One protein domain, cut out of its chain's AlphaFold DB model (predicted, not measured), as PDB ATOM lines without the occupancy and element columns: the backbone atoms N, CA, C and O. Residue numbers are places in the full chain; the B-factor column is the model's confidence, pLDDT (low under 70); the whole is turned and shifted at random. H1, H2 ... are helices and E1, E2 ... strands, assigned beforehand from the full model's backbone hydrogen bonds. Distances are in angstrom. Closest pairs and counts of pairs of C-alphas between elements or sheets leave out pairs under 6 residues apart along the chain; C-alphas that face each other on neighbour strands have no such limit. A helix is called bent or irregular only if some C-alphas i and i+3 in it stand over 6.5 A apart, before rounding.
ATOM      1  N   ASP A 253     -24.428 -15.934 103.782       97.19
ATOM      2  CA  ASP A 253     -24.017 -16.534 105.049       97.19
ATOM      3  C   ASP A 253     -23.922 -15.454 106.145       97.19
ATOM      4  O   ASP A 253     -23.954 -14.255 105.864       97.19
ATOM      5  N   GLN A 254     -23.837 -15.855 107.414       95.88
ATOM      6  CA  GLN A 254     -23.548 -14.914 108.507       95.88
ATOM      7  C   GLN A 254     -22.087 -14.435 108.443       95.88
ATOM      8  O   GLN A 254     -21.259 -15.072 107.795       95.88
ATOM      9  N   SER A 255     -21.762 -13.342 109.136       96.31
ATOM     10  CA  SER A 255     -20.413 -12.760 109.146       96.31
ATOM     11  C   SER A 255     -19.389 -13.580 109.939       96.31
ATOM     12  O   SER A 255     -19.741 -14.336 110.852       96.31
ATOM     13  N   GLU A 256     -18.102 -13.384 109.644       95.25
ATOM     14  CA  GLU A 256     -16.974 -13.981 110.373       95.25
ATOM     15  C   GLU A 256     -17.058 -13.667 111.874       95.25
ATOM     16  O   GLU A 256     -16.936 -14.559 112.718       95.25
ATOM     17  N   ALA A 257     -17.363 -12.410 112.212       96.44
ATOM     18  CA  ALA A 257     -17.507 -11.943 113.586       96.44
ATOM     19  C   ALA A 257     -18.644 -12.666 114.331       96.44
ATOM     20  O   ALA A 257     -18.495 -13.029 115.506       96.44
ATOM     21  N   SER A 258     -19.770 -12.901 113.652       96.44
ATOM     22  CA  SER A 258     -20.932 -13.610 114.201       96.44
ATOM     23  C   SER A 258     -20.664 -15.107 114.379       96.44
ATOM     24  O   SER A 258     -21.050 -15.687 115.402       96.44
ATOM     25  N   TYR A 259     -19.932 -15.723 113.446       94.56
ATOM     26  CA  TYR A 259     -19.495 -17.116 113.563       94.56
ATOM     27  C   TYR A 259     -18.569 -17.331 114.756       94.56
ATOM     28  O   TYR A 259     -18.797 -18.258 115.531       94.56
ATOM     29  N   ILE A 260     -17.543 -16.489 114.927       96.81
ATOM     30  CA  ILE A 260     -16.590 -16.613 116.043       96.81
ATOM     31  C   ILE A 260     -17.323 -16.488 117.383       96.81
ATOM     32  O   ILE A 260     -17.118 -17.310 118.275       96.81
ATOM     33  N   ILE A 261     -18.238 -15.520 117.510       96.75
ATOM     34  CA  ILE A 261     -19.095 -15.375 118.693       96.75
ATOM     35  C   ILE A 261     -19.895 -16.652 118.955       96.75
ATOM     36  O   ILE A 261     -19.894 -17.144 120.083       96.75
ATOM     37  N   SER A 262     -20.577 -17.182 117.940       95.25
ATOM     38  CA  SER A 262     -21.401 -18.387 118.090       95.25
ATOM     39  C   SER A 262     -20.539 -19.586 118.492       95.25
ATOM     40  O   SER A 262     -20.887 -20.336 119.399       95.25
ATOM     41  N   ALA A 263     -19.353 -19.711 117.894       94.44
ATOM     42  CA  ALA A 263     -18.399 -20.764 118.200       94.44
ATOM     43  C   ALA A 263     -17.788 -20.649 119.607       94.44
ATOM     44  O   ALA A 263     -17.431 -21.681 120.166       94.44
ATOM     45  N   LEU A 264     -17.655 -19.445 120.175       94.94
ATOM     46  CA  LEU A 264     -17.227 -19.226 121.565       94.94
ATOM     47  C   LEU A 264     -18.348 -19.518 122.573       94.94
ATOM     48  O   LEU A 264     -18.071 -19.975 123.678       94.94
ATOM     49  N   GLN A 265     -19.617 -19.294 122.211       94.75
ATOM     50  CA  GLN A 265     -20.764 -19.624 123.074       94.75
ATOM     51  C   GLN A 265     -20.910 -21.129 123.334       94.75
ATOM     52  O   GLN A 265     -21.509 -21.523 124.333       94.75
ATOM     53  N   GLU A 266     -20.373 -21.965 122.445       93.62
ATOM     54  CA  GLU A 266     -20.369 -23.425 122.579       93.62
ATOM     55  C   GLU A 266     -19.261 -23.949 123.512       93.62
ATOM     56  O   GLU A 266     -19.277 -25.126 123.884       93.62
ATOM     57  N   GLU A 267     -18.299 -23.102 123.897       93.88
ATOM     58  CA  GLU A 267     -17.153 -23.511 124.707       93.88
ATOM     59  C   GLU A 267     -17.508 -23.668 126.189       93.88
ATOM     60  O   GLU A 267     -18.250 -22.885 126.784       93.88
ATOM     61  N   LYS A 268     -16.961 -24.718 126.809       87.88
ATOM     62  CA  LYS A 268     -17.326 -25.127 128.179       87.88
ATOM     63  C   LYS A 268     -16.499 -24.446 129.265       87.88
ATOM     64  O   LYS A 268     -16.951 -24.372 130.405       87.88
ATOM     65  N   GLU A 269     -15.291 -23.993 128.939       86.69
ATOM     66  CA  GLU A 269     -14.384 -23.336 129.881       86.69
ATOM     67  C   GLU A 269     -13.883 -22.014 129.296       86.69
ATOM     68  O   GLU A 269     -13.031 -21.987 128.417       86.69
ATOM     69  N   LEU A 270     -14.429 -20.910 129.816       86.25
ATOM     70  CA  LEU A 270     -14.138 -19.545 129.365       86.25
ATOM     71  C   LEU A 270     -13.316 -18.737 130.379       86.25
ATOM     72  O   LEU A 270     -13.014 -17.582 130.129       86.25
ATOM     73  N   LYS A 271     -12.891 -19.321 131.509       92.12
ATOM     74  CA  LYS A 271     -12.025 -18.647 132.504       92.12
ATOM     75  C   LYS A 271     -10.544 -18.721 132.133       92.12
ATOM     76  O   LYS A 271      -9.704 -19.159 132.922       92.12
ATOM     77  N   VAL A 272     -10.245 -18.321 130.907       95.62
ATOM     78  CA  VAL A 272      -8.982 -18.543 130.193       95.62
ATOM     79  C   VAL A 272      -8.605 -17.308 129.382       95.62
ATOM     80  O   VAL A 272      -9.421 -16.400 129.223       95.62
ATOM     81  N   ASP A 273      -7.364 -17.250 128.909       96.25
ATOM     82  CA  ASP A 273      -6.920 -16.218 127.969       96.25
ATOM     83  C   ASP A 273      -7.335 -16.610 126.544       96.25
ATOM     84  O   ASP A 273      -7.276 -17.787 126.188       96.25
ATOM     85  N   ALA A 274      -7.769 -15.648 125.729       96.75
ATOM     86  CA  ALA A 274      -8.237 -15.885 124.366       96.75
ATOM     87  C   ALA A 274      -7.423 -15.103 123.332       96.75
ATOM     88  O   ALA A 274      -7.291 -13.881 123.404       96.75
ATOM     89  N   GLU A 275      -6.955 -15.811 122.310       97.25
ATOM     90  CA  GLU A 275      -6.450 -15.225 121.073       97.25
ATOM     91  C   GLU A 275      -7.478 -15.438 119.967       97.25
ATOM     92  O   GLU A 275      -7.851 -16.569 119.673       97.25
ATOM     93  N   ILE A 276      -7.916 -14.361 119.332       98.06
ATOM     94  CA  ILE A 276      -8.883 -14.351 118.241       98.06
ATOM     95  C   ILE A 276      -8.167 -13.908 116.966       98.06
ATOM     96  O   ILE A 276      -7.349 -12.993 117.010       98.06
ATOM     97  N   TYR A 277      -8.489 -14.526 115.835       98.25
ATOM     98  CA  TYR A 277      -7.990 -14.160 114.514       98.25
ATOM     99  C   TYR A 277      -9.177 -13.766 113.643       98.25
ATOM    100  O   TYR A 277     -10.148 -14.517 113.552       98.25
ATOM    101  N   MET A 278      -9.093 -12.585 113.033       96.69
ATOM    102  CA  MET A 278     -10.186 -11.983 112.273       96.69
ATOM    103  C   MET A 278      -9.676 -11.186 111.071       96.69
ATOM    104  O   MET A 278      -8.679 -10.470 111.174       96.69
ATOM    105  N   THR A 279     -10.373 -11.272 109.940       96.69
ATOM    106  CA  THR A 279     -10.107 -10.482 108.735       96.69
ATOM    107  C   THR A 279     -10.780  -9.118 108.861       96.69
ATOM    108  O   THR A 279     -11.848  -8.883 108.309       96.69
ATOM    109  N   ALA A 280     -10.169  -8.205 109.609       96.56
ATOM    110  CA  ALA A 280     -10.675  -6.844 109.735       96.56
ATOM    111  C   ALA A 280      -9.545  -5.853 110.027       96.56
ATOM    112  O   ALA A 280      -8.491  -6.235 110.557       96.56
ATOM    113  N   SER A 281      -9.789  -4.578 109.710       96.06
ATOM    114  CA  SER A 281      -8.884  -3.478 110.056       96.06
ATOM    115  C   SER A 281      -8.566  -3.470 111.553       96.06
ATOM    116  O   SER A 281      -9.316  -4.011 112.378       96.06
ATOM    117  N   LYS A 282      -7.458  -2.830 111.925       95.62
ATOM    118  CA  LYS A 282      -7.059  -2.722 113.333       95.62
ATOM    119  C   LYS A 282      -8.170  -2.136 114.217       95.62
ATOM    120  O   LYS A 282      -8.494  -2.725 115.246       95.62
ATOM    121  N   ASP A 283      -8.811  -1.053 113.782       96.12
ATOM    122  CA  ASP A 283      -9.905  -0.413 114.527       96.12
ATOM    123  C   ASP A 283     -11.106  -1.348 114.722       96.12
ATOM    124  O   ASP A 283     -11.728  -1.373 115.786       96.12
ATOM    125  N   ASN A 284     -11.438  -2.147 113.705       96.81
ATOM    126  CA  ASN A 284     -12.514  -3.132 113.798       96.81
ATOM    127  C   ASN A 284     -12.156  -4.263 114.763       96.81
ATOM    128  O   ASN A 284     -12.992  -4.638 115.584       96.81
ATOM    129  N   ARG A 285     -10.916  -4.762 114.722       97.62
ATOM    130  CA  ARG A 285     -10.426  -5.787 115.656       97.62
ATOM    131  C   ARG A 285     -10.413  -5.296 117.102       97.62
ATOM    132  O   ARG A 285     -10.854  -6.024 117.990       97.62
ATOM    133  N   ASP A 286      -9.976  -4.061 117.337       97.31
ATOM    134  CA  ASP A 286      -9.937  -3.462 118.673       97.31
ATOM    135  C   ASP A 286     -11.363  -3.272 119.233       97.31
ATOM    136  O   ASP A 286     -11.645  -3.657 120.372       97.31
ATOM    137  N   ARG A 287     -12.308  -2.774 118.415       97.62
ATOM    138  CA  ARG A 287     -13.736  -2.689 118.783       97.62
ATOM    139  C   ARG A 287     -14.342  -4.063 119.060       97.62
ATOM    140  O   ARG A 287     -14.995  -4.245 120.088       97.62
ATOM    141  N   TYR A 288     -14.067  -5.037 118.199       97.88
ATOM    142  CA  TYR A 288     -14.539  -6.406 118.369       97.88
ATOM    143  C   TYR A 288     -14.030  -7.031 119.674       97.88
ATOM    144  O   TYR A 288     -14.795  -7.672 120.389       97.88
ATOM    145  N   GLY A 289     -12.769  -6.787 120.046       97.69
ATOM    146  CA  GLY A 289     -12.209  -7.228 121.326       97.69
ATOM    147  C   GLY A 289     -12.952  -6.654 122.541       97.69
ATOM    148  O   GLY A 289     -13.218  -7.376 123.509       97.69
ATOM    149  N   LEU A 290     -13.357  -5.381 122.483       97.50
ATOM    150  CA  LEU A 290     -14.190  -4.759 123.522       97.50
ATOM    151  C   LEU A 290     -15.584  -5.391 123.586       97.50
ATOM    152  O   LEU A 290     -16.106  -5.628 124.677       97.50
ATOM    153  N   ASP A 291     -16.189  -5.678 122.438       97.56
ATOM    154  CA  ASP A 291     -17.515  -6.292 122.378       97.56
ATOM    155  C   ASP A 291     -17.498  -7.745 122.861       97.56
ATOM    156  O   ASP A 291     -18.385  -8.151 123.618       97.56
ATOM    157  N   LEU A 292     -16.442  -8.501 122.546       97.25
ATOM    158  CA  LEU A 292     -16.200  -9.816 123.132       97.25
ATOM    159  C   LEU A 292     -16.018  -9.737 124.650       97.25
ATOM    160  O   LEU A 292     -16.608 -10.545 125.360       97.25
ATOM    161  N   SER A 293     -15.285  -8.743 125.161       96.25
ATOM    162  CA  SER A 293     -15.086  -8.562 126.610       96.25
ATOM    163  C   SER A 293     -16.405  -8.292 127.345       96.25
ATOM    164  O   SER A 293     -16.614  -8.777 128.455       96.25
ATOM    165  N   LYS A 294     -17.331  -7.549 126.719       96.56
ATOM    166  CA  LYS A 294     -18.687  -7.331 127.259       96.56
ATOM    167  C   LYS A 294     -19.533  -8.603 127.204       96.56
ATOM    168  O   LYS A 294     -20.300  -8.865 128.128       96.56
ATOM    169  N   LYS A 295     -19.439  -9.365 126.110       96.44
ATOM    170  CA  LYS A 295     -20.271 -10.550 125.863       96.44
ATOM    171  C   LYS A 295     -19.806 -11.782 126.646       96.44
ATOM    172  O   LYS A 295     -20.641 -12.583 127.057       96.44
ATOM    173  N   PHE A 296     -18.502 -11.902 126.880       96.31
ATOM    174  CA  PHE A 296     -17.847 -13.008 127.577       96.31
ATOM    175  C   PHE A 296     -16.979 -12.482 128.735       96.31
ATOM    176  O   PHE A 296     -15.754 -12.583 128.684       96.31
ATOM    177  N   PRO A 297     -17.590 -11.948 129.809       93.62
ATOM    178  CA  PRO A 297     -16.858 -11.327 130.917       93.62
ATOM    179  C   PRO A 297     -16.008 -12.311 131.742       93.62
ATOM    180  O   PRO A 297     -15.271 -11.888 132.627       93.62
ATOM    181  N   GLU A 298     -16.134 -13.620 131.499       92.94
ATOM    182  CA  GLU A 298     -15.329 -14.650 132.165       92.94
ATOM    183  C   GLU A 298     -13.935 -14.838 131.544       92.94
ATOM    184  O   GLU A 298     -13.053 -15.355 132.233       92.94
ATOM    185  N   LEU A 299     -13.724 -14.404 130.292       94.19
ATOM    186  CA  LEU A 299     -12.414 -14.452 129.635       94.19
ATOM    187  C   LEU A 299     -11.428 -13.545 130.379       94.19
ATOM    188  O   LEU A 299     -11.714 -12.376 130.636       94.19
ATOM    189  N   LYS A 300     -10.254 -14.086 130.728       93.44
ATOM    190  CA  LYS A 300      -9.231 -13.367 131.507       93.44
ATOM    191  C   LYS A 300      -8.594 -12.236 130.704       93.44
ATOM    192  O   LYS A 300      -8.424 -11.133 131.218       93.44
ATOM    193  N   SER A 301      -8.238 -12.522 129.456       94.56
ATOM    194  CA  SER A 301      -7.722 -11.555 128.495       94.56
ATOM    195  C   SER A 301      -8.169 -11.931 127.086       94.56
ATOM    196  O   SER A 301      -8.422 -13.102 126.798       94.56
ATOM    197  N   ILE A 302      -8.308 -10.931 126.215       96.75
ATOM    198  CA  ILE A 302      -8.713 -11.115 124.821       96.75
ATOM    199  C   ILE A 302      -7.735 -10.358 123.938       96.75
ATOM    200  O   ILE A 302      -7.533  -9.155 124.112       96.75
ATOM    201  N   LYS A 303      -7.154 -11.059 122.969       96.31
ATOM    202  CA  LYS A 303      -6.287 -10.480 121.951       96.31
ATOM    203  C   LYS A 303      -6.842 -10.765 120.571       96.31
ATOM    204  O   LYS A 303      -7.034 -11.925 120.238       96.31
ATOM    205  N   VAL A 304      -7.067  -9.732 119.762       98.06
ATOM    206  CA  VAL A 304      -7.624  -9.880 118.409       98.06
ATOM    207  C   VAL A 304      -6.556  -9.550 117.360       98.06
ATOM    208  O   VAL A 304      -6.173  -8.395 117.173       98.06
ATOM    209  N   ARG A 305      -6.052 -10.576 116.673       97.81
ATOM    210  CA  ARG A 305      -5.040 -10.493 115.609       97.81
ATOM    211  C   ARG A 305      -5.687 -10.545 114.223       97.81
ATOM    212  O   ARG A 305      -6.812 -11.019 114.069       97.81
ATOM    213  N   SER A 306      -4.960 -10.081 113.208       97.81
ATOM    214  CA  SER A 306      -5.397 -10.213 111.817       97.81
ATOM    215  C   SER A 306      -5.363 -11.676 111.352       97.81
ATOM    216  O   SER A 306      -4.378 -12.380 111.589       97.81
ATOM    217  N   ALA A 307      -6.407 -12.122 110.653       97.50
ATOM    218  CA  ALA A 307      -6.447 -13.393 109.917       97.50
ATOM    219  C   ALA A 307      -5.928 -13.273 108.468       97.50
ATOM    220  O   ALA A 307      -5.818 -14.276 107.765       97.50
ATOM    221  N   PHE A 308      -5.590 -12.064 108.012       97.12
ATOM    222  CA  PHE A 308      -5.011 -11.794 106.694       97.12
ATOM    223  C   PHE A 308      -3.638 -11.143 106.854       97.12
ATOM    224  O   PHE A 308      -3.501 -10.164 107.588       97.12
ATOM    225  N   LYS A 309      -2.611 -11.715 106.211       97.12
ATOM    226  CA  LYS A 309      -1.199 -11.382 106.463       97.12
ATOM    227  C   LYS A 309      -0.855 -11.370 107.959       97.12
ATOM    228  O   LYS A 309      -0.305 -10.406 108.494       97.12
ATOM    229  N   THR A 310      -1.220 -12.445 108.660       97.62
ATOM    230  CA  THR A 310      -1.105 -12.538 110.124       97.62
ATOM    231  C   THR A 310       0.316 -12.264 110.611       97.62
ATOM    232  O   THR A 310       0.478 -11.553 111.601       97.62
ATOM    233  N   GLY A 311       1.338 -12.786 109.922       97.81
ATOM    234  CA  GLY A 311       2.736 -12.538 110.283       97.81
ATOM    235  C   GLY A 311       3.111 -11.055 110.246       97.81
ATOM    236  O   GLY A 311       3.707 -10.557 111.198       97.81
ATOM    237  N   LEU A 312       2.710 -10.343 109.186       98.12
ATOM    238  CA  LEU A 312       3.031  -8.930 108.976       98.12
ATOM    239  C   LEU A 312       2.474  -8.064 110.109       98.12
ATOM    240  O   LEU A 312       3.222  -7.365 110.791       98.12
ATOM    241  N   TYR A 313       1.162  -8.160 110.340       98.19
ATOM    242  CA  TYR A 313       0.493  -7.375 111.375       98.19
ATOM    243  C   TYR A 313       0.943  -7.779 112.778       98.19
ATOM    244  O   TYR A 313       1.101  -6.918 113.630       98.19
ATOM    245  N   TRP A 314       1.215  -9.059 113.037       98.31
ATOM    246  CA  TRP A 314       1.738  -9.479 114.337       98.31
ATOM    247  C   TRP A 314       3.094  -8.837 114.652       98.31
ATOM    248  O   TRP A 314       3.297  -8.321 115.752       98.31
ATOM    249  N   VAL A 315       4.020  -8.820 113.690       98.50
ATOM    250  CA  VAL A 315       5.332  -8.202 113.909       98.50
ATOM    251  C   VAL A 315       5.201  -6.697 114.163       98.50
ATOM    252  O   VAL A 315       5.793  -6.197 115.121       98.50
ATOM    253  N   LEU A 316       4.406  -5.996 113.351       97.62
ATOM    254  CA  LEU A 316       4.274  -4.535 113.403       97.62
ATOM    255  C   LEU A 316       3.381  -4.028 114.547       97.62
ATOM    256  O   LEU A 316       3.664  -2.990 115.132       97.62
ATOM    257  N   GLU A 317       2.308  -4.740 114.893       96.81
ATOM    258  CA  GLU A 317       1.333  -4.289 115.900       96.81
ATOM    259  C   GLU A 317       1.633  -4.799 117.313       96.81
ATOM    260  O   GLU A 317       1.121  -4.242 118.285       96.81
ATOM    261  N   GLU A 318       2.427  -5.866 117.449       96.38
ATOM    262  CA  GLU A 318       2.638  -6.553 118.726       96.38
ATOM    263  C   GLU A 318       4.118  -6.749 119.061       96.38
ATOM    264  O   GLU A 318       4.544  -6.354 120.148       96.38
ATOM    265  N   VAL A 319       4.909  -7.348 118.165       97.81
ATOM    266  CA  VAL A 319       6.285  -7.753 118.498       97.81
ATOM    267  C   VAL A 319       7.208  -6.552 118.640       97.81
ATOM    268  O   VAL A 319       7.749  -6.328 119.721       97.81
ATOM    269  N   LEU A 320       7.388  -5.764 117.580       97.62
ATOM    270  CA  LEU A 320       8.314  -4.632 117.605       97.62
ATOM    271  C   LEU A 320       7.879  -3.519 118.571       97.62
ATOM    272  O   LEU A 320       8.744  -3.024 119.293       97.62
ATOM    273  N   PRO A 321       6.577  -3.181 118.716       96.81
ATOM    274  CA  PRO A 321       6.130  -2.256 119.761       96.81
ATOM    275  C   PRO A 321       6.464  -2.703 121.192       96.81
ATOM    276  O   PRO A 321       6.543  -1.864 122.088       96.81
ATOM    277  N   SER A 322       6.644  -4.008 121.434       96.00
ATOM    278  CA  SER A 322       7.004  -4.528 122.761       96.00
ATOM    279  C   SER A 322       8.489  -4.357 123.110       96.00
ATOM    280  O   SER A 322       8.861  -4.452 124.283       96.00
ATOM    281  N   VAL A 323       9.343  -4.073 122.119       95.31
ATOM    282  CA  VAL A 323      10.781  -3.874 122.321       95.31
ATOM    283  C   VAL A 323      11.036  -2.444 122.794       95.31
ATOM    284  O   VAL A 323      10.916  -1.483 122.045       95.31
ATOM    285  N   GLN A 324      11.392  -2.297 124.071       88.31
ATOM    286  CA  GLN A 324      11.519  -0.981 124.716       88.31
ATOM    287  C   GLN A 324      12.831  -0.245 124.407       88.31
ATOM    288  O   GLN A 324      12.912   0.967 124.596       88.31
ATOM    289  N   SER A 325      13.875  -0.971 124.005       89.38
ATOM    290  CA  SER A 325      15.186  -0.388 123.689       89.38
ATOM    291  C   SER A 325      15.304  -0.140 122.187       89.38
ATOM    292  O   SER A 325      14.793  -0.958 121.426       89.38
ATOM    293  N   PRO A 326      15.988   0.929 121.742       92.06
ATOM    294  CA  PRO A 326      16.357   1.073 120.339       92.06
ATOM    295  C   PRO A 326      17.131  -0.157 119.866       92.06
ATOM    296  O   PRO A 326      17.977  -0.665 120.604       92.06
ATOM    297  N   PHE A 327      16.848  -0.597 118.648       96.62
ATOM    298  CA  PHE A 327      17.473  -1.762 118.038       96.62
ATOM    299  C   PHE A 327      17.965  -1.435 116.635       96.62
ATOM    300  O   PHE A 327      17.528  -0.460 116.023       96.62
ATOM    301  N   THR A 328      18.909  -2.229 116.140       96.56
ATOM    302  CA  THR A 328      19.602  -1.953 114.870       96.56
ATOM    303  C   THR A 328      19.401  -3.028 113.817       96.56
ATOM    304  O   THR A 328      19.645  -2.772 112.635       96.56
ATOM    305  N   GLN A 329      18.943  -4.211 114.228       97.88
ATOM    306  CA  GLN A 329      18.753  -5.362 113.361       97.88
ATOM    307  C   GLN A 329      17.488  -6.133 113.731       97.88
ATOM    308  O   GLN A 329      17.211  -6.385 114.906       97.88
ATOM    309  N   VAL A 330      16.753  -6.570 112.706       98.56
ATOM    310  CA  VAL A 330      15.612  -7.480 112.848       98.56
ATOM    311  C   VAL A 330      15.859  -8.697 111.970       98.56
ATOM    312  O   VAL A 330      16.049  -8.583 110.762       98.56
ATOM    313  N   LYS A 331      15.837  -9.888 112.558       98.56
ATOM    314  CA  LYS A 331      15.926 -11.149 111.823       98.56
ATOM    315  C   LYS A 331      14.644 -11.943 112.028       98.56
ATOM    316  O   LYS A 331      14.264 -12.234 113.158       98.56
ATOM    317  N   ILE A 332      13.991 -12.326 110.936       98.44
ATOM    318  CA  ILE A 332      12.765 -13.125 110.957       98.44
ATOM    319  C   ILE A 332      13.071 -14.484 110.335       98.44
ATOM    320  O   ILE A 332      13.367 -14.587 109.143       98.44
ATOM    321  N   ILE A 333      13.021 -15.531 111.157       98.19
ATOM    322  CA  ILE A 333      13.150 -16.910 110.688       98.19
ATOM    323  C   ILE A 333      11.748 -17.457 110.422       98.19
ATOM    324  O   ILE A 333      10.898 -17.530 111.319       98.19
ATOM    325  N   CYS A 334      11.511 -17.820 109.170       97.94
ATOM    326  CA  CYS A 334      10.277 -18.391 108.668       97.94
ATOM    327  C   CYS A 334      10.428 -19.906 108.513       97.94
ATOM    328  O   CYS A 334      11.459 -20.411 108.063       97.94
ATOM    329  N   LYS A 335       9.375 -20.652 108.833       96.81
ATOM    330  CA  LYS A 335       9.303 -22.076 108.494       96.81
ATOM    331  C   LYS A 335       9.276 -22.265 106.973       96.81
ATOM    332  O   LYS A 335       8.780 -21.402 106.259       96.81
ATOM    333  N   ASP A 336       9.772 -23.395 106.470       95.12
ATOM    334  CA  ASP A 336       9.565 -23.765 105.061       95.12
ATOM    335  C   ASP A 336       8.055 -23.873 104.764       95.12
ATOM    336  O   ASP A 336       7.326 -24.609 105.438       95.12
ATOM    337  N   GLY A 337       7.581 -23.075 103.803       92.88
ATOM    338  CA  GLY A 337       6.170 -22.997 103.431       92.88
ATOM    339  C   GLY A 337       5.665 -24.177 102.606       92.88
ATOM    340  O   GLY A 337       4.455 -24.400 102.548       92.88
ATOM    341  N   SER A 338       6.568 -24.954 102.005       91.00
ATOM    342  CA  SER A 338       6.188 -26.033 101.101       91.00
ATOM    343  C   SER A 338       5.454 -27.158 101.834       91.00
ATOM    344  O   SER A 338       5.840 -27.626 102.911       91.00
ATOM    345  N   LYS A 339       4.367 -27.633 101.224       88.88
ATOM    346  CA  LYS A 339       3.598 -28.785 101.708       88.88
ATOM    347  C   LYS A 339       3.404 -29.803 100.598       88.88
ATOM    348  O   LYS A 339       3.342 -29.480  99.415       88.88
ATOM    349  N   LYS A 340       3.265 -31.074 100.977       85.00
ATOM    350  CA  LYS A 340       2.940 -32.139 100.021       85.00
ATOM    351  C   LYS A 340       1.574 -31.844  99.391       85.00
ATOM    352  O   LYS A 340       0.588 -31.804 100.115       85.00
ATOM    353  N   LYS A 341       1.530 -31.701  98.060       87.25
ATOM    354  CA  LYS A 341       0.353 -31.249  97.284       87.25
ATOM    355  C   LYS A 341      -0.088 -29.795  97.555       87.25
ATOM    356  O   LYS A 341      -1.135 -29.406  97.053       87.25
ATOM    357  N   GLY A 342       0.680 -29.012  98.316       92.19
ATOM    358  CA  GLY A 342       0.437 -27.578  98.487       92.19
ATOM    359  C   GLY A 342       0.876 -26.788  97.255       92.19
ATOM    360  O   GLY A 342       1.802 -27.213  96.559       92.19
ATOM    361  N   LEU A 343       0.216 -25.662  96.988       92.75
ATOM    362  CA  LEU A 343       0.677 -24.682  95.996       92.75
ATOM    363  C   LEU A 343       1.741 -23.731  96.549       92.75
ATOM    364  O   LEU A 343       2.484 -23.125  95.780       92.75
ATOM    365  N   GLU A 344       1.831 -23.616  97.871       92.75
ATOM    366  CA  GLU A 344       2.797 -22.776  98.560       92.75
ATOM    367  C   GLU A 344       4.236 -23.156  98.203       92.75
ATOM    368  O   GLU A 344       4.652 -24.317  98.292       92.75
ATOM    369  N   GLN A 345       5.014 -22.134  97.861       92.25
ATOM    370  CA  GLN A 345       6.457 -22.231  97.665       92.25
ATOM    371  C   GLN A 345       7.196 -22.148  99.007       92.25
ATOM    372  O   GLN A 345       6.610 -21.820 100.046       92.25
ATOM    373  N   ARG A 346       8.507 -22.424  99.017       93.00
ATOM    374  CA  ARG A 346       9.285 -22.452 100.268       93.00
ATOM    375  C   ARG A 346       9.290 -21.099 100.974       93.00
ATOM    376  O   ARG A 346       9.217 -21.051 102.201       93.00
ATOM    377  N   ASN A 347       9.329 -20.013 100.203       94.12
ATOM    378  CA  ASN A 347       9.332 -18.624 100.670       94.12
ATOM    379  C   ASN A 347       7.940 -18.054 100.984       94.12
ATOM    380  O   ASN A 347       7.846 -16.866 101.284       94.12
ATOM    381  N   ARG A 348       6.870 -18.857 100.959       93.56
ATOM    382  CA  ARG A 348       5.495 -18.394 101.213       93.56
ATOM    383  C   ARG A 348       5.378 -17.477 102.436       93.56
ATOM    384  O   ARG A 348       4.798 -16.399 102.358       93.56
ATOM    385  N   TRP A 349       5.929 -17.897 103.570       96.00
ATOM    386  CA  TRP A 349       5.819 -17.126 104.808       96.00
ATOM    387  C   TRP A 349       6.655 -15.847 104.789       96.00
ATOM    388  O   TRP A 349       6.355 -14.931 105.537       96.00
ATOM    389  N   ILE A 350       7.663 -15.751 103.920       96.44
ATOM    390  CA  ILE A 350       8.348 -14.485 103.647       96.44
ATOM    391  C   ILE A 350       7.447 -13.591 102.782       96.44
ATOM    392  O   ILE A 350       7.414 -12.387 103.016       96.44
ATOM    393  N   MET A 351       6.693 -14.148 101.815       94.69
ATOM    394  CA  MET A 351       5.814 -13.341 100.937       94.69
ATOM    395  C   MET A 351       4.673 -12.721 101.711       94.69
ATOM    396  O   MET A 351       4.376 -11.551 101.533       94.69
ATOM    397  N   GLU A 352       4.110 -13.455 102.665       95.38
ATOM    398  CA  GLU A 352       3.089 -12.906 103.554       95.38
ATOM    399  C   GLU A 352       3.579 -11.678 104.352       95.38
ATOM    400  O   GLU A 352       2.772 -10.839 104.750       95.38
ATOM    401  N   LEU A 353       4.895 -11.559 104.571       97.44
ATOM    402  CA  LEU A 353       5.516 -10.415 105.231       97.44
ATOM    403  C   LEU A 353       5.846  -9.273 104.267       97.44
ATOM    404  O   LEU A 353       6.379  -8.274 104.718       97.44
ATOM    405  N   TYR A 354       5.630  -9.358 102.960       96.25
ATOM    406  CA  TYR A 354       5.950  -8.233 102.079       96.25
ATOM    407  C   TYR A 354       4.993  -7.036 102.325       96.25
ATOM    408  O   TYR A 354       3.784  -7.266 102.479       96.25
ATOM    409  N   PRO A 355       5.472  -5.764 102.371       97.12
ATOM    410  CA  PRO A 355       6.858  -5.255 102.333       97.12
ATOM    411  C   PRO A 355       7.408  -4.844 103.729       97.12
ATOM    412  O   PRO A 355       7.777  -3.693 103.958       97.12
ATOM    413  N   ILE A 356       7.447  -5.768 104.698       98.25
ATOM    414  CA  ILE A 356       7.713  -5.476 106.123       98.25
ATOM    415  C   ILE A 356       9.019  -4.735 106.392       98.25
ATOM    416  O   ILE A 356       9.091  -3.965 107.339       98.25
ATOM    417  N   ASP A 357      10.059  -4.970 105.606       98.19
ATOM    418  CA  ASP A 357      11.363  -4.367 105.837       98.19
ATOM    419  C   ASP A 357      11.348  -2.847 105.660       98.19
ATOM    420  O   ASP A 357      11.917  -2.139 106.486       98.19
ATOM    421  N   GLU A 358      10.630  -2.343 104.657       97.81
ATOM    422  CA  GLU A 358      10.445  -0.901 104.464       97.81
ATOM    423  C   GLU A 358       9.478  -0.310 105.492       97.81
ATOM    424  O   GLU A 358       9.687   0.796 105.981       97.81
ATOM    425  N   LEU A 359       8.457  -1.067 105.905       98.31
ATOM    426  CA  LEU A 359       7.573  -0.642 106.996       98.31
ATOM    427  C   LEU A 359       8.331  -0.530 108.327       98.31
ATOM    428  O   LEU A 359       8.105   0.414 109.083       98.31
ATOM    429  N   ILE A 360       9.255  -1.455 108.600       98.38
ATOM    430  CA  ILE A 360      10.132  -1.413 109.774       98.38
ATOM    431  C   ILE A 360      11.074  -0.208 109.703       98.38
ATOM    432  O   ILE A 360      11.237   0.488 110.705       98.38
ATOM    433  N   GLU A 361      11.667   0.065 108.542       97.88
ATOM    434  CA  GLU A 361      12.527   1.232 108.342       97.88
ATOM    435  C   GLU A 361      11.777   2.538 108.609       97.88
ATOM    436  O   GLU A 361      12.233   3.366 109.400       97.88
ATOM    437  N   LEU A 362      10.583   2.686 108.032       97.31
ATOM    438  CA  LEU A 362       9.746   3.871 108.207       97.31
ATOM    439  C   LEU A 362       9.289   4.070 109.660       97.31
ATOM    440  O   LEU A 362       9.223   5.205 110.129       97.31
ATOM    441  N   GLN A 363       8.957   2.989 110.374       96.12
ATOM    442  CA  GLN A 363       8.391   3.073 111.727       96.12
ATOM    443  C   GLN A 363       9.445   3.111 112.840       96.12
ATOM    444  O   GLN A 363       9.232   3.776 113.854       96.12
ATOM    445  N   TYR A 364      10.569   2.411 112.672       96.31
ATOM    446  CA  TYR A 364      11.570   2.197 113.726       96.31
ATOM    447  C   TYR A 364      12.970   2.710 113.367       96.31
ATOM    448  O   TYR A 364      13.854   2.693 114.221       96.31
ATOM    449  N   GLY A 365      13.196   3.177 112.134       95.88
ATOM    450  CA  GLY A 365      14.493   3.698 111.689       95.88
ATOM    451  C   GLY A 365      15.577   2.631 111.515       95.88
ATOM    452  O   GLY A 365      16.757   2.970 111.435       95.88
ATOM    453  N   VAL A 366      15.199   1.350 111.479       97.44
ATOM    454  CA  VAL A 366      16.114   0.241 111.182       97.44
ATOM    455  C   VAL A 366      16.275   0.146 109.667       97.44
ATOM    456  O   VAL A 366      15.273  -0.116 109.006       97.44
ATOM    457  N   PRO A 367      17.490   0.310 109.111       97.56
ATOM    458  CA  PRO A 367      17.698   0.211 107.670       97.56
ATOM    459  C   PRO A 367      17.105  -1.085 107.116       97.56
ATOM    460  O   PRO A 367      17.310  -2.154 107.702       97.56
ATOM    461  N   LYS A 368      16.377  -1.026 105.999       96.25
ATOM    462  CA  LYS A 368      15.708  -2.212 105.427       96.25
ATOM    463  C   LYS A 368      16.680  -3.350 105.094       96.25
ATOM    464  O   LYS A 368      16.303  -4.524 105.109       96.25
ATOM    465  N   GLU A 369      17.951  -3.043 104.845       96.50
ATOM    466  CA  GLU A 369      19.039  -4.008 104.637       96.50
ATOM    467  C   GLU A 369      19.355  -4.816 105.908       96.50
ATOM    468  O   GLU A 369      19.793  -5.968 105.825       96.50
ATOM    469  N   ASN A 370      19.071  -4.249 107.085       98.00
ATOM    470  CA  ASN A 370      19.216  -4.896 108.390       98.00
ATOM    471  C   ASN A 370      17.981  -5.717 108.794       98.00
ATOM    472  O   ASN A 370      17.988  -6.347 109.855       98.00
ATOM    473  N   VAL A 371      16.938  -5.750 107.958       98.25
ATOM    474  CA  VAL A 371      15.811  -6.675 108.100       98.25
ATOM    475  C   VAL A 371      16.094  -7.925 107.272       98.25
ATOM    476  O   VAL A 371      16.013  -7.919 106.039       98.25
ATOM    477  N   GLN A 372      16.461  -9.005 107.960       97.94
ATOM    478  CA  GLN A 372      16.945 -10.243 107.356       97.94
ATOM    479  C   GLN A 372      15.927 -11.376 107.480       97.94
ATOM    480  O   GLN A 372      15.355 -11.604 108.543       97.94
ATOM    481  N   PHE A 373      15.769 -12.142 106.401       98.19
ATOM    482  CA  PHE A 373      14.947 -13.350 106.382       98.19
ATOM    483  C   PHE A 373      15.812 -14.610 106.342       98.19
ATOM    484  O   PHE A 373      16.853 -14.639 105.675       98.19
ATOM    485  N   GLU A 374      15.344 -15.664 107.006       97.12
ATOM    486  CA  GLU A 374      15.892 -17.022 106.938       97.12
ATOM    487  C   GLU A 374      14.743 -18.032 106.803       97.12
ATOM    488  O   GLU A 374      13.707 -17.867 107.441       97.12
ATOM    489  N   ILE A 375      14.918 -19.080 105.988       96.88
ATOM    490  CA  ILE A 375      13.975 -20.208 105.904       96.88
ATOM    491  C   ILE A 375      14.561 -21.401 106.656       96.88
ATOM    492  O   ILE A 375      15.671 -21.837 106.352       96.88
ATOM    493  N   SER A 376      13.791 -21.979 107.578       95.19
ATOM    494  CA  SER A 376      14.181 -23.160 108.349       95.19
ATOM    495  C   SER A 376      13.190 -24.313 108.180       95.19
ATOM    496  O   SER A 376      11.990 -24.185 108.428       95.19
ATOM    497  N   SER A 377      13.701 -25.488 107.802       90.50
ATOM    498  CA  SER A 377      12.907 -26.719 107.668       90.50
ATOM    499  C   SER A 377      12.684 -27.453 108.996       90.50
ATOM    500  O   SER A 377      11.874 -28.376 109.055       90.50
ATOM    501  N   ILE A 378      13.410 -27.077 110.055       90.62
ATOM    502  CA  ILE A 378      13.354 -27.721 111.379       90.62
ATOM    503  C   ILE A 378      12.685 -26.844 112.446       90.62
ATOM    504  O   ILE A 378      12.555 -27.264 113.594       90.62
ATOM    505  N   GLN A 379      12.269 -25.627 112.087       88.62
ATOM    506  CA  GLN A 379      11.644 -24.700 113.024       88.62
ATOM    507  C   GLN A 379      10.292 -25.226 113.519       88.62
ATOM    508  O   GLN A 379       9.456 -25.709 112.744       88.62
ATOM    509  N   GLN A 380      10.070 -25.108 114.830       90.75
ATOM    510  CA  GLN A 380       8.813 -25.512 115.462       90.75
ATOM    511  C   GLN A 380       7.675 -24.539 115.126       90.75
ATOM    512  O   GLN A 380       6.589 -24.983 114.752       90.75
ATOM    513  N   HIS A 381       7.941 -23.232 115.205       96.50
ATOM    514  CA  HIS A 381       6.969 -22.169 114.938       96.50
ATOM    515  C   HIS A 381       7.034 -21.661 113.493       96.50
ATOM    516  O   HIS A 381       8.088 -21.741 112.868       96.50
ATOM    517  N   VAL A 382       5.943 -21.116 112.948       97.12
ATOM    518  CA  VAL A 382       5.948 -20.509 111.601       97.12
ATOM    519  C   VAL A 382       6.852 -19.281 111.548       97.12
ATOM    520  O   VAL A 382       7.656 -19.173 110.626       97.12
ATOM    521  N   TYR A 383       6.780 -18.415 112.560       98.50
ATOM    522  CA  TYR A 383       7.613 -17.220 112.675       98.50
ATOM    523  C   TYR A 383       8.429 -17.237 113.970       98.50
ATOM    524  O   TYR A 383       7.936 -17.641 115.026       98.50
ATOM    525  N   SER A 384       9.676 -16.783 113.899       98.44
ATOM    526  CA  SER A 384      10.531 -16.479 115.053       98.44
ATOM    527  C   SER A 384      11.267 -15.174 114.785       98.44
ATOM    528  O   SER A 384      11.994 -15.067 113.799       98.44
ATOM    529  N   VAL A 385      11.041 -14.176 115.636       98.56
ATOM    530  CA  VAL A 385      11.569 -12.819 115.465       98.56
ATOM    531  C   VAL A 385      12.707 -12.605 116.445       98.56
ATOM    532  O   VAL A 385      12.539 -12.781 117.653       98.56
ATOM    533  N   TYR A 386      13.850 -12.209 115.908       98.25
ATOM    534  CA  TYR A 386      15.040 -11.839 116.646       98.25
ATOM    535  C   TYR A 386      15.292 -10.347 116.462       98.25
ATOM    536  O   TYR A 386      15.229  -9.844 115.339       98.25
ATOM    537  N   VAL A 387      15.602  -9.659 117.553       98.00
ATOM    538  CA  VAL A 387      15.996  -8.250 117.548       98.00
ATOM    539  C   VAL A 387      17.372  -8.155 118.183       98.00
ATOM    540  O   VAL A 387      17.549  -8.622 119.307       98.00
ATOM    541  N   ASP A 388      18.345  -7.636 117.431       96.31
ATOM    542  CA  ASP A 388      19.772  -7.645 117.793       96.31
ATOM    543  C   ASP A 388      20.225  -9.023 118.345       96.31
ATOM    544  O   ASP A 388      20.755  -9.148 119.447       96.31
ATOM    545  N   ASP A 389      19.932 -10.084 117.578       94.81
ATOM    546  CA  ASP A 389      20.205 -11.504 117.874       94.81
ATOM    547  C   ASP A 389      19.488 -12.118 119.096       94.81
ATOM    548  O   ASP A 389      19.665 -13.304 119.394       94.81
ATOM    549  N   LEU A 390      18.607 -11.376 119.770       96.75
ATOM    550  CA  LEU A 390      17.779 -11.894 120.860       96.75
ATOM    551  C   LEU A 390      16.414 -12.341 120.341       96.75
ATOM    552  O   LEU A 390      15.688 -11.550 119.747       96.75
ATOM    553  N   LEU A 391      16.036 -13.598 120.600       97.19
ATOM    554  CA  LEU A 391      14.687 -14.089 120.305       97.19
ATOM    555  C   LEU A 391      13.673 -13.329 121.167       97.19
ATOM    556  O   LEU A 391      13.661 -13.498 122.387       97.19
ATOM    557  N   VAL A 392      12.814 -12.530 120.536       97.56
ATOM    558  CA  VAL A 392      11.807 -11.717 121.236       97.56
ATOM    559  C   VAL A 392      10.414 -12.335 121.192       97.56
ATOM    560  O   VAL A 392       9.666 -12.207 122.158       97.56
ATOM    561  N   ALA A 393      10.050 -13.018 120.101       97.56
ATOM    562  CA  ALA A 393       8.714 -13.588 119.952       97.56
ATOM    563  C   ALA A 393       8.656 -14.726 118.919       97.56
ATOM    564  O   ALA A 393       9.455 -14.783 117.980       97.56
ATOM    565  N   VAL A 394       7.664 -15.609 119.066       97.69
ATOM    566  CA  VAL A 394       7.350 -16.698 118.126       97.69
ATOM    567  C   VAL A 394       5.847 -16.751 117.849       97.69
ATOM    568  O   VAL A 394       5.053 -16.422 118.728       97.69
ATOM    569  N   LEU A 395       5.444 -17.186 116.651       97.31
ATOM    570  CA  LEU A 395       4.028 -17.312 116.286       97.31
ATOM    571  C   LEU A 395       3.759 -18.511 115.371       97.31
ATOM    572  O   LEU A 395       4.505 -18.787 114.432       97.31
ATOM    573  N   ASN A 396       2.626 -19.172 115.616       96.62
ATOM    574  CA  ASN A 396       1.942 -20.035 114.655       96.62
ATOM    575  C   ASN A 396       0.604 -19.378 114.286       96.62
ATOM    576  O   ASN A 396      -0.255 -19.315 115.161       96.62
ATOM    577  N   PRO A 397       0.373 -18.883 113.060       96.06
ATOM    578  CA  PRO A 397      -0.952 -18.400 112.673       96.06
ATOM    579  C   PRO A 397      -1.979 -19.547 112.683       96.06
ATOM    580  O   PRO A 397      -1.604 -20.724 112.675       96.06
ATOM    581  N   LEU A 398      -3.274 -19.216 112.711       97.06
ATOM    582  CA  LEU A 398      -4.305 -20.184 112.334       97.06
ATOM    583  C   LEU A 398      -4.249 -20.377 110.822       97.06
ATOM    584  O   LEU A 398      -4.155 -19.407 110.071       97.06
ATOM    585  N   ILE A 399      -4.287 -21.632 110.385       95.75
ATOM    586  CA  ILE A 399      -4.158 -22.018 108.980       95.75
ATOM    587  C   ILE A 399      -5.322 -22.944 108.648       95.75
ATOM    588  O   ILE A 399      -5.546 -23.926 109.360       95.75
ATOM    589  N   SER A 400      -6.048 -22.645 107.578       95.69
ATOM    590  CA  SER A 400      -7.062 -23.549 107.039       95.69
ATOM    591  C   SER A 400      -6.469 -24.430 105.939       95.69
ATOM    592  O   SER A 400      -5.302 -24.318 105.563       95.69
ATOM    593  N   GLU A 401      -7.280 -25.352 105.436       94.38
ATOM    594  CA  GLU A 401      -6.970 -26.127 104.243       94.38
ATOM    595  C   GLU A 401      -8.127 -25.965 103.258       94.38
ATOM    596  O   GLU A 401      -9.281 -26.231 103.608       94.38
ATOM    597  N   LEU A 402      -7.811 -25.532 102.038       93.81
ATOM    598  CA  LEU A 402      -8.761 -25.394 100.940       93.81
ATOM    599  C   LEU A 402      -8.311 -26.243  99.755       93.81
ATOM    600  O   LEU A 402      -7.115 -26.358  99.470       93.81
ATOM    601  N   ASP A 403      -9.276 -26.835  99.058       92.75
ATOM    602  CA  ASP A 403      -9.009 -27.509  97.794       92.75
ATOM    603  C   ASP A 403      -8.743 -26.462  96.705       92.75
ATOM    604  O   ASP A 403      -9.417 -25.431  96.623       92.75
ATOM    605  N   TYR A 404      -7.729 -26.723  95.879       92.56
ATOM    606  CA  TYR A 404      -7.516 -25.961  94.657       92.56
ATOM    607  C   TYR A 404      -8.424 -26.484  93.541       92.56
ATOM    608  O   TYR A 404      -8.925 -27.607  93.604       92.56
ATOM    609  N   VAL A 405      -8.593 -25.701  92.478       90.25
ATOM    610  CA  VAL A 405      -9.570 -25.971  91.408       90.25
ATOM    611  C   VAL A 405      -9.339 -27.276  90.643       90.25
ATOM    612  O   VAL A 405     -10.256 -27.788  90.007       90.25
ATOM    613  N   ASP A 406      -8.139 -27.857  90.733       83.31
ATOM    614  CA  ASP A 406      -7.816 -29.148  90.121       83.31
ATOM    615  C   ASP A 406      -8.183 -30.377  90.978       83.31
ATOM    616  O   ASP A 406      -7.929 -31.512  90.557       83.31
ATOM    617  N   ASN A 407      -8.773 -30.167  92.166       76.25
ATOM    618  CA  ASN A 407      -9.126 -31.171  93.182       76.25
ATOM    619  C   ASN A 407      -7.959 -32.068  93.651       76.25
ATOM    620  O   ASN A 407      -8.155 -33.028  94.401       76.25
ATOM    621  N   ASN A 408      -6.732 -31.788  93.210       86.31
ATOM    622  CA  ASN A 408      -5.541 -32.575  93.509       86.31
ATOM    623  C   ASN A 408      -4.588 -31.824  94.428       86.31
ATOM    624  O   ASN A 408      -3.942 -32.448  95.282       86.31
ATOM    625  N   LYS A 409      -4.478 -30.514  94.218       92.31
ATOM    626  CA  LYS A 409      -3.666 -29.598  95.003       92.31
ATOM    627  C   LYS A 409      -4.513 -28.905  96.058       92.31
ATOM    628  O   LYS A 409      -5.739 -28.867  95.981       92.31
ATOM    629  N   LYS A 410      -3.825 -28.369  97.055       93.88
ATOM    630  CA  LYS A 410      -4.420 -27.665  98.183       93.88
ATOM    631  C   LYS A 410      -3.709 -26.352  98.426       93.88
ATOM    632  O   LYS A 410      -2.552 -26.191  98.038       93.88
ATOM    633  N   THR A 411      -4.398 -25.453  99.106       94.56
ATOM    634  CA  THR A 411      -3.827 -24.221  99.637       94.56
ATOM    635  C   THR A 411      -4.074 -24.126 101.132       94.56
ATOM    636  O   THR A 411      -4.985 -24.742 101.690       94.56
ATOM    637  N   TYR A 412      -3.192 -23.390 101.790       95.19
ATOM    638  CA  TYR A 412      -3.080 -23.273 103.232       95.19
ATOM    639  C   TYR A 412      -2.985 -21.794 103.630       95.19
ATOM    640  O   TYR A 412      -1.944 -21.350 104.135       95.19
ATOM    641  N   PRO A 413      -4.032 -20.989 103.364       95.88
ATOM    642  CA  PRO A 413      -4.056 -19.589 103.757       95.88
ATOM    643  C   PRO A 413      -4.143 -19.444 105.284       95.88
ATOM    644  O   PRO A 413      -4.571 -20.353 106.001       95.88
ATOM    645  N   THR A 414      -3.747 -18.274 105.790       96.62
ATOM    646  CA  THR A 414      -4.116 -17.874 107.150       96.62
ATOM    647  C   THR A 414      -5.635 -17.750 107.247       96.62
ATOM    648  O   THR A 414      -6.287 -17.353 106.279       96.62
ATOM    649  N   THR A 415      -6.199 -18.112 108.398       97.38
ATOM    650  CA  THR A 415      -7.653 -18.195 108.588       97.38
ATOM    651  C   THR A 415      -8.096 -17.570 109.907       97.38
ATOM    652  O   THR A 415      -7.276 -17.259 110.777       97.38
ATOM    653  N   ALA A 416      -9.402 -17.363 110.040       97.81
ATOM    654  CA  ALA A 416     -10.011 -16.805 111.234       97.81
ATOM    655  C   ALA A 416     -10.261 -17.887 112.300       97.81
ATOM    656  O   ALA A 416     -10.013 -19.080 112.105       97.81
ATOM    657  N   GLY A 417     -10.723 -17.474 113.477       97.44
ATOM    658  CA  GLY A 417     -11.041 -18.384 114.578       97.44
ATOM    659  C   GLY A 417     -10.402 -17.958 115.888       97.44
ATOM    660  O   GLY A 417     -10.161 -16.773 116.109       97.44
ATOM    661  N   TYR A 418     -10.152 -18.914 116.782       97.50
ATOM    662  CA  TYR A 418      -9.588 -18.609 118.093       97.50
ATOM    663  C   TYR A 418      -8.755 -19.734 118.712       97.50
ATOM    664  O   TYR A 418      -8.866 -20.909 118.353       97.50
ATOM    665  N   ARG A 419      -7.950 -19.349 119.704       97.25
ATOM    666  CA  ARG A 419      -7.273 -20.224 120.662       97.25
ATOM    667  C   ARG A 419      -7.582 -19.796 122.086       97.25
ATOM    668  O   ARG A 419      -7.596 -18.602 122.376       97.25
ATOM    669  N   LEU A 420      -7.772 -20.774 122.965       96.81
ATOM    670  CA  LEU A 420      -7.962 -20.563 124.397       96.81
ATOM    671  C   LEU A 420      -6.797 -21.167 125.185       96.81
ATOM    672  O   LEU A 420      -6.377 -22.294 124.908       96.81
ATOM    673  N   PHE A 421      -6.318 -20.435 126.190       96.00
ATOM    674  CA  PHE A 421      -5.132 -20.784 126.965       96.00
ATOM    675  C   PHE A 421      -5.424 -20.858 128.461       96.00
ATOM    676  O   PHE A 421      -5.944 -19.916 129.064       96.00
ATOM    677  N   LYS A 422      -5.009 -21.960 129.088       93.62
ATOM    678  CA  LYS A 422      -5.025 -22.124 130.544       93.62
ATOM    679  C   LYS A 422      -3.593 -22.289 131.025       93.62
ATOM    680  O   LYS A 422      -2.939 -23.256 130.670       93.62
ATOM    681  N   ASP A 423      -3.115 -21.322 131.806       87.50
ATOM    682  CA  ASP A 423      -1.755 -21.316 132.360       87.50
ATOM    683  C   ASP A 423      -0.664 -21.513 131.278       87.50
ATOM    684  O   ASP A 423       0.297 -22.247 131.473       87.50
ATOM    685  N   ALA A 424      -0.829 -20.817 130.141       86.19
ATOM    686  CA  ALA A 424      -0.016 -20.865 128.912       86.19
ATOM    687  C   ALA A 424      -0.173 -22.109 128.012       86.19
ATOM    688  O   ALA A 424       0.282 -22.075 126.867       86.19
ATOM    689  N   ASP A 425      -0.881 -23.150 128.453       91.62
ATOM    690  CA  ASP A 425      -1.191 -24.307 127.611       91.62
ATOM    691  C   ASP A 425      -2.429 -24.046 126.743       91.62
ATOM    692  O   ASP A 425      -3.465 -23.583 127.230       91.62
ATOM    693  N   ILE A 426      -2.341 -24.380 125.451       92.94
ATOM    694  CA  ILE A 426      -3.491 -24.346 124.538       92.94
ATOM    695  C   ILE A 426      -4.455 -25.458 124.953       92.94
ATOM    696  O   ILE A 426      -4.146 -26.641 124.803       92.94
ATOM    697  N   ILE A 427      -5.639 -25.081 125.436       95.06
ATOM    698  CA  ILE A 427      -6.705 -26.039 125.765       95.06
ATOM    699  C   ILE A 427      -7.696 -26.227 124.615       95.06
ATOM    700  O   ILE A 427      -8.386 -27.242 124.572       95.06
ATOM    701  N   GLN A 428      -7.762 -25.258 123.697       95.00
ATOM    702  CA  GLN A 428      -8.626 -25.300 122.526       95.00
ATOM    703  C   GLN A 428      -8.030 -24.462 121.393       95.00
ATOM    704  O   GLN A 428      -7.583 -23.337 121.614       95.00
ATOM    705  N   GLU A 429      -8.074 -24.996 120.175       95.75
ATOM    706  CA  GLU A 429      -7.782 -24.291 118.926       95.75
ATOM    707  C   GLU A 429      -8.910 -24.608 117.941       95.75
ATOM    708  O   GLU A 429      -9.126 -25.769 117.592       95.75
ATOM    709  N   LYS A 430      -9.649 -23.583 117.505       94.94
ATOM    710  CA  LYS A 430     -10.758 -23.730 116.555       94.94
ATOM    711  C   LYS A 430     -10.576 -22.743 115.412       94.94
ATOM    712  O   LYS A 430     -10.818 -21.547 115.567       94.94
ATOM    713  N   ALA A 431     -10.163 -23.261 114.259       94.44
ATOM    714  CA  ALA A 431     -10.195 -22.523 113.004       94.44
ATOM    715  C   ALA A 431     -11.646 -22.348 112.531       94.44
ATOM    716  O   ALA A 431     -12.443 -23.290 112.544       94.44
ATOM    717  N   VAL A 432     -11.968 -21.134 112.097       92.62
ATOM    718  CA  VAL A 432     -13.229 -20.757 111.465       92.62
ATOM    719  C   VAL A 432     -12.851 -20.124 110.135       92.62
ATOM    720  O   VAL A 432     -12.135 -19.131 110.120       92.62
ATOM    721  N   LEU A 433     -13.311 -20.698 109.021       95.56
ATOM    722  CA  LEU A 433     -13.043 -20.128 107.697       95.56
ATOM    723  C   LEU A 433     -13.502 -18.667 107.668       95.56
ATOM    724  O   LEU A 433     -14.635 -18.397 108.064       95.56
ATOM    725  N   SER A 434     -12.657 -17.757 107.190       96.38
ATOM    726  CA  SER A 434     -13.009 -16.347 106.984       96.38
ATOM    727  C   SER A 434     -14.135 -16.178 105.963       96.38
ATOM    728  O   SER A 434     -14.454 -17.104 105.215       96.38
ATOM    729  N   ASP A 435     -14.737 -14.988 105.904       96.56
ATOM    730  CA  ASP A 435     -15.820 -14.675 104.953       96.56
ATOM    731  C   ASP A 435     -15.438 -15.023 103.507       96.56
ATOM    732  O   ASP A 435     -16.182 -15.703 102.796       96.56
ATOM    733  N   ARG A 436     -14.221 -14.635 103.108       96.00
ATOM    734  CA  ARG A 436     -13.658 -14.897 101.776       96.00
ATOM    735  C   ARG A 436     -13.450 -16.389 101.530       96.00
ATOM    736  O   ARG A 436     -13.753 -16.873 100.446       96.00
ATOM    737  N   GLU A 437     -12.969 -17.129 102.529       97.44
ATOM    738  CA  GLU A 437     -12.759 -18.577 102.418       97.44
ATOM    739  C   GLU A 437     -14.080 -19.340 102.301       97.44
ATOM    740  O   GLU A 437     -14.172 -20.282 101.515       97.44
TER     741      GLU A 437
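AT A GLANCE: This is residues 253 to 437 of the 940 residues of the protein "Peptidase_M14 domain-containing protein" of Lysinibacillus pakistanensis (UniProt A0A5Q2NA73). Picture two lobes side by side, each a four-stranded sheet with helices on one face: H1 and H2 on the sheet E2 E1 E7 E8, H3 and H5 on the sheet E4 E3 E5 E6, with H3 between the lobes. Two loops, with Lys 340 and Asp 406 near their tips, reach out past the lobes in much the same direction; the one with Asp 406 is part of the link that brings the second lobe back to the first. The 185 printed residues hold five named helices and eight named strands in the order H1 E1 H2 E2 H3 E3 H4 H5 E4 E5 E6 E7 E8. Both sheets are mixed, and the class is mixed, helices and strands. The whole is compact, with a radius of gyration of the C-alphas of 17.2 A and spans of 47 by 46 by 28 A.

HOW THE PARTS SIT: Start at H1, residues 256 to 265: it runs along the sheet of E2, residues 301 to 306, E1, residues 273 to 278, E7, residues 416 to 422, and E8, residues 425 to 432, in that order. H1 lies over E7 at a height over the sheet of 9.0 A; their closest C-alphas are those of Ile 260 and Gly 417, 6.0 A apart. H2, residues 282 to 295, is on the same face over E2, with C-alphas 285 and 304 closest at 5.7 A. E1, H2 and E2 form a strand-helix-strand unit, two parallel neighbour strands with a helix between, and its crossover is right-handed. Look for N 276 and O 303, 2.7 A apart, between E1 and E2, and N 275 and O 419, 2.9 A, between the antiparallel E1 and E7. E7 and E8 form a hairpin, with N 418 and O 430 at 3.0 A. Next comes H3, residues 310 to 322, which is on both sheets; the C-alphas of Ser 306 and Tyr 313, 6.6 A apart, are its closest to E2. It lies over E5, residues 383 to 387, and E6, residues 390 to 395, at a height of 9.5 A. That second sheet, strongly twisted, runs E4, residues 371 to 376, E3, residues 330 to 335, E5, E6. Find N 332 and O 372 at 2.8 A between the parallel E3 and E4, N 331 and O 386 at 2.8 A between the antiparallel E3 and E5, and N 385 and O 393 at 2.9 A in the hairpin E5 and E6. H4, residues 348 to 351, only grazes this sheet. H5, residues 356 to 364, comes closest to E4 at C-alphas 357 and 371, 5.5 A apart; E3, H4, H5 and E4 form the second right-handed unit. Every O i to N i+4 pair is within hydrogen-bond range in H1, H2 and H5, and 7 of 9 are in H3; H4 is too short for such a pair.

IN THESE COORDINATES: Find C-alpha 256 at (-16.974, -13.981, 110.373), where H1 begins, 14.4 A long. H2 measures 19.8 A, and H3 17.0 A; H3 is irregular, with C-alphas 317 and 320 at 7.2 A. E3 begins at C-alpha 330, (15.612, -7.480, 112.848). E7 and E8 measure 20.6 A and 20.5 A, and E8 ends at C-alpha 432, (-13.229, -20.757, 111.465).

THE WHOLE: The two C-alphas farthest apart are those of Ser 325 and Asp 406, 49.8 A. The links E3 to H4 and E6 to E7 are long; in the second, residues 402 to 403 pair antiparallel with residues 410 to 411. The printed part has no cut, and no printed residue is under 70 in pLDDT, with a mean of 95.3 for the printed part of this model.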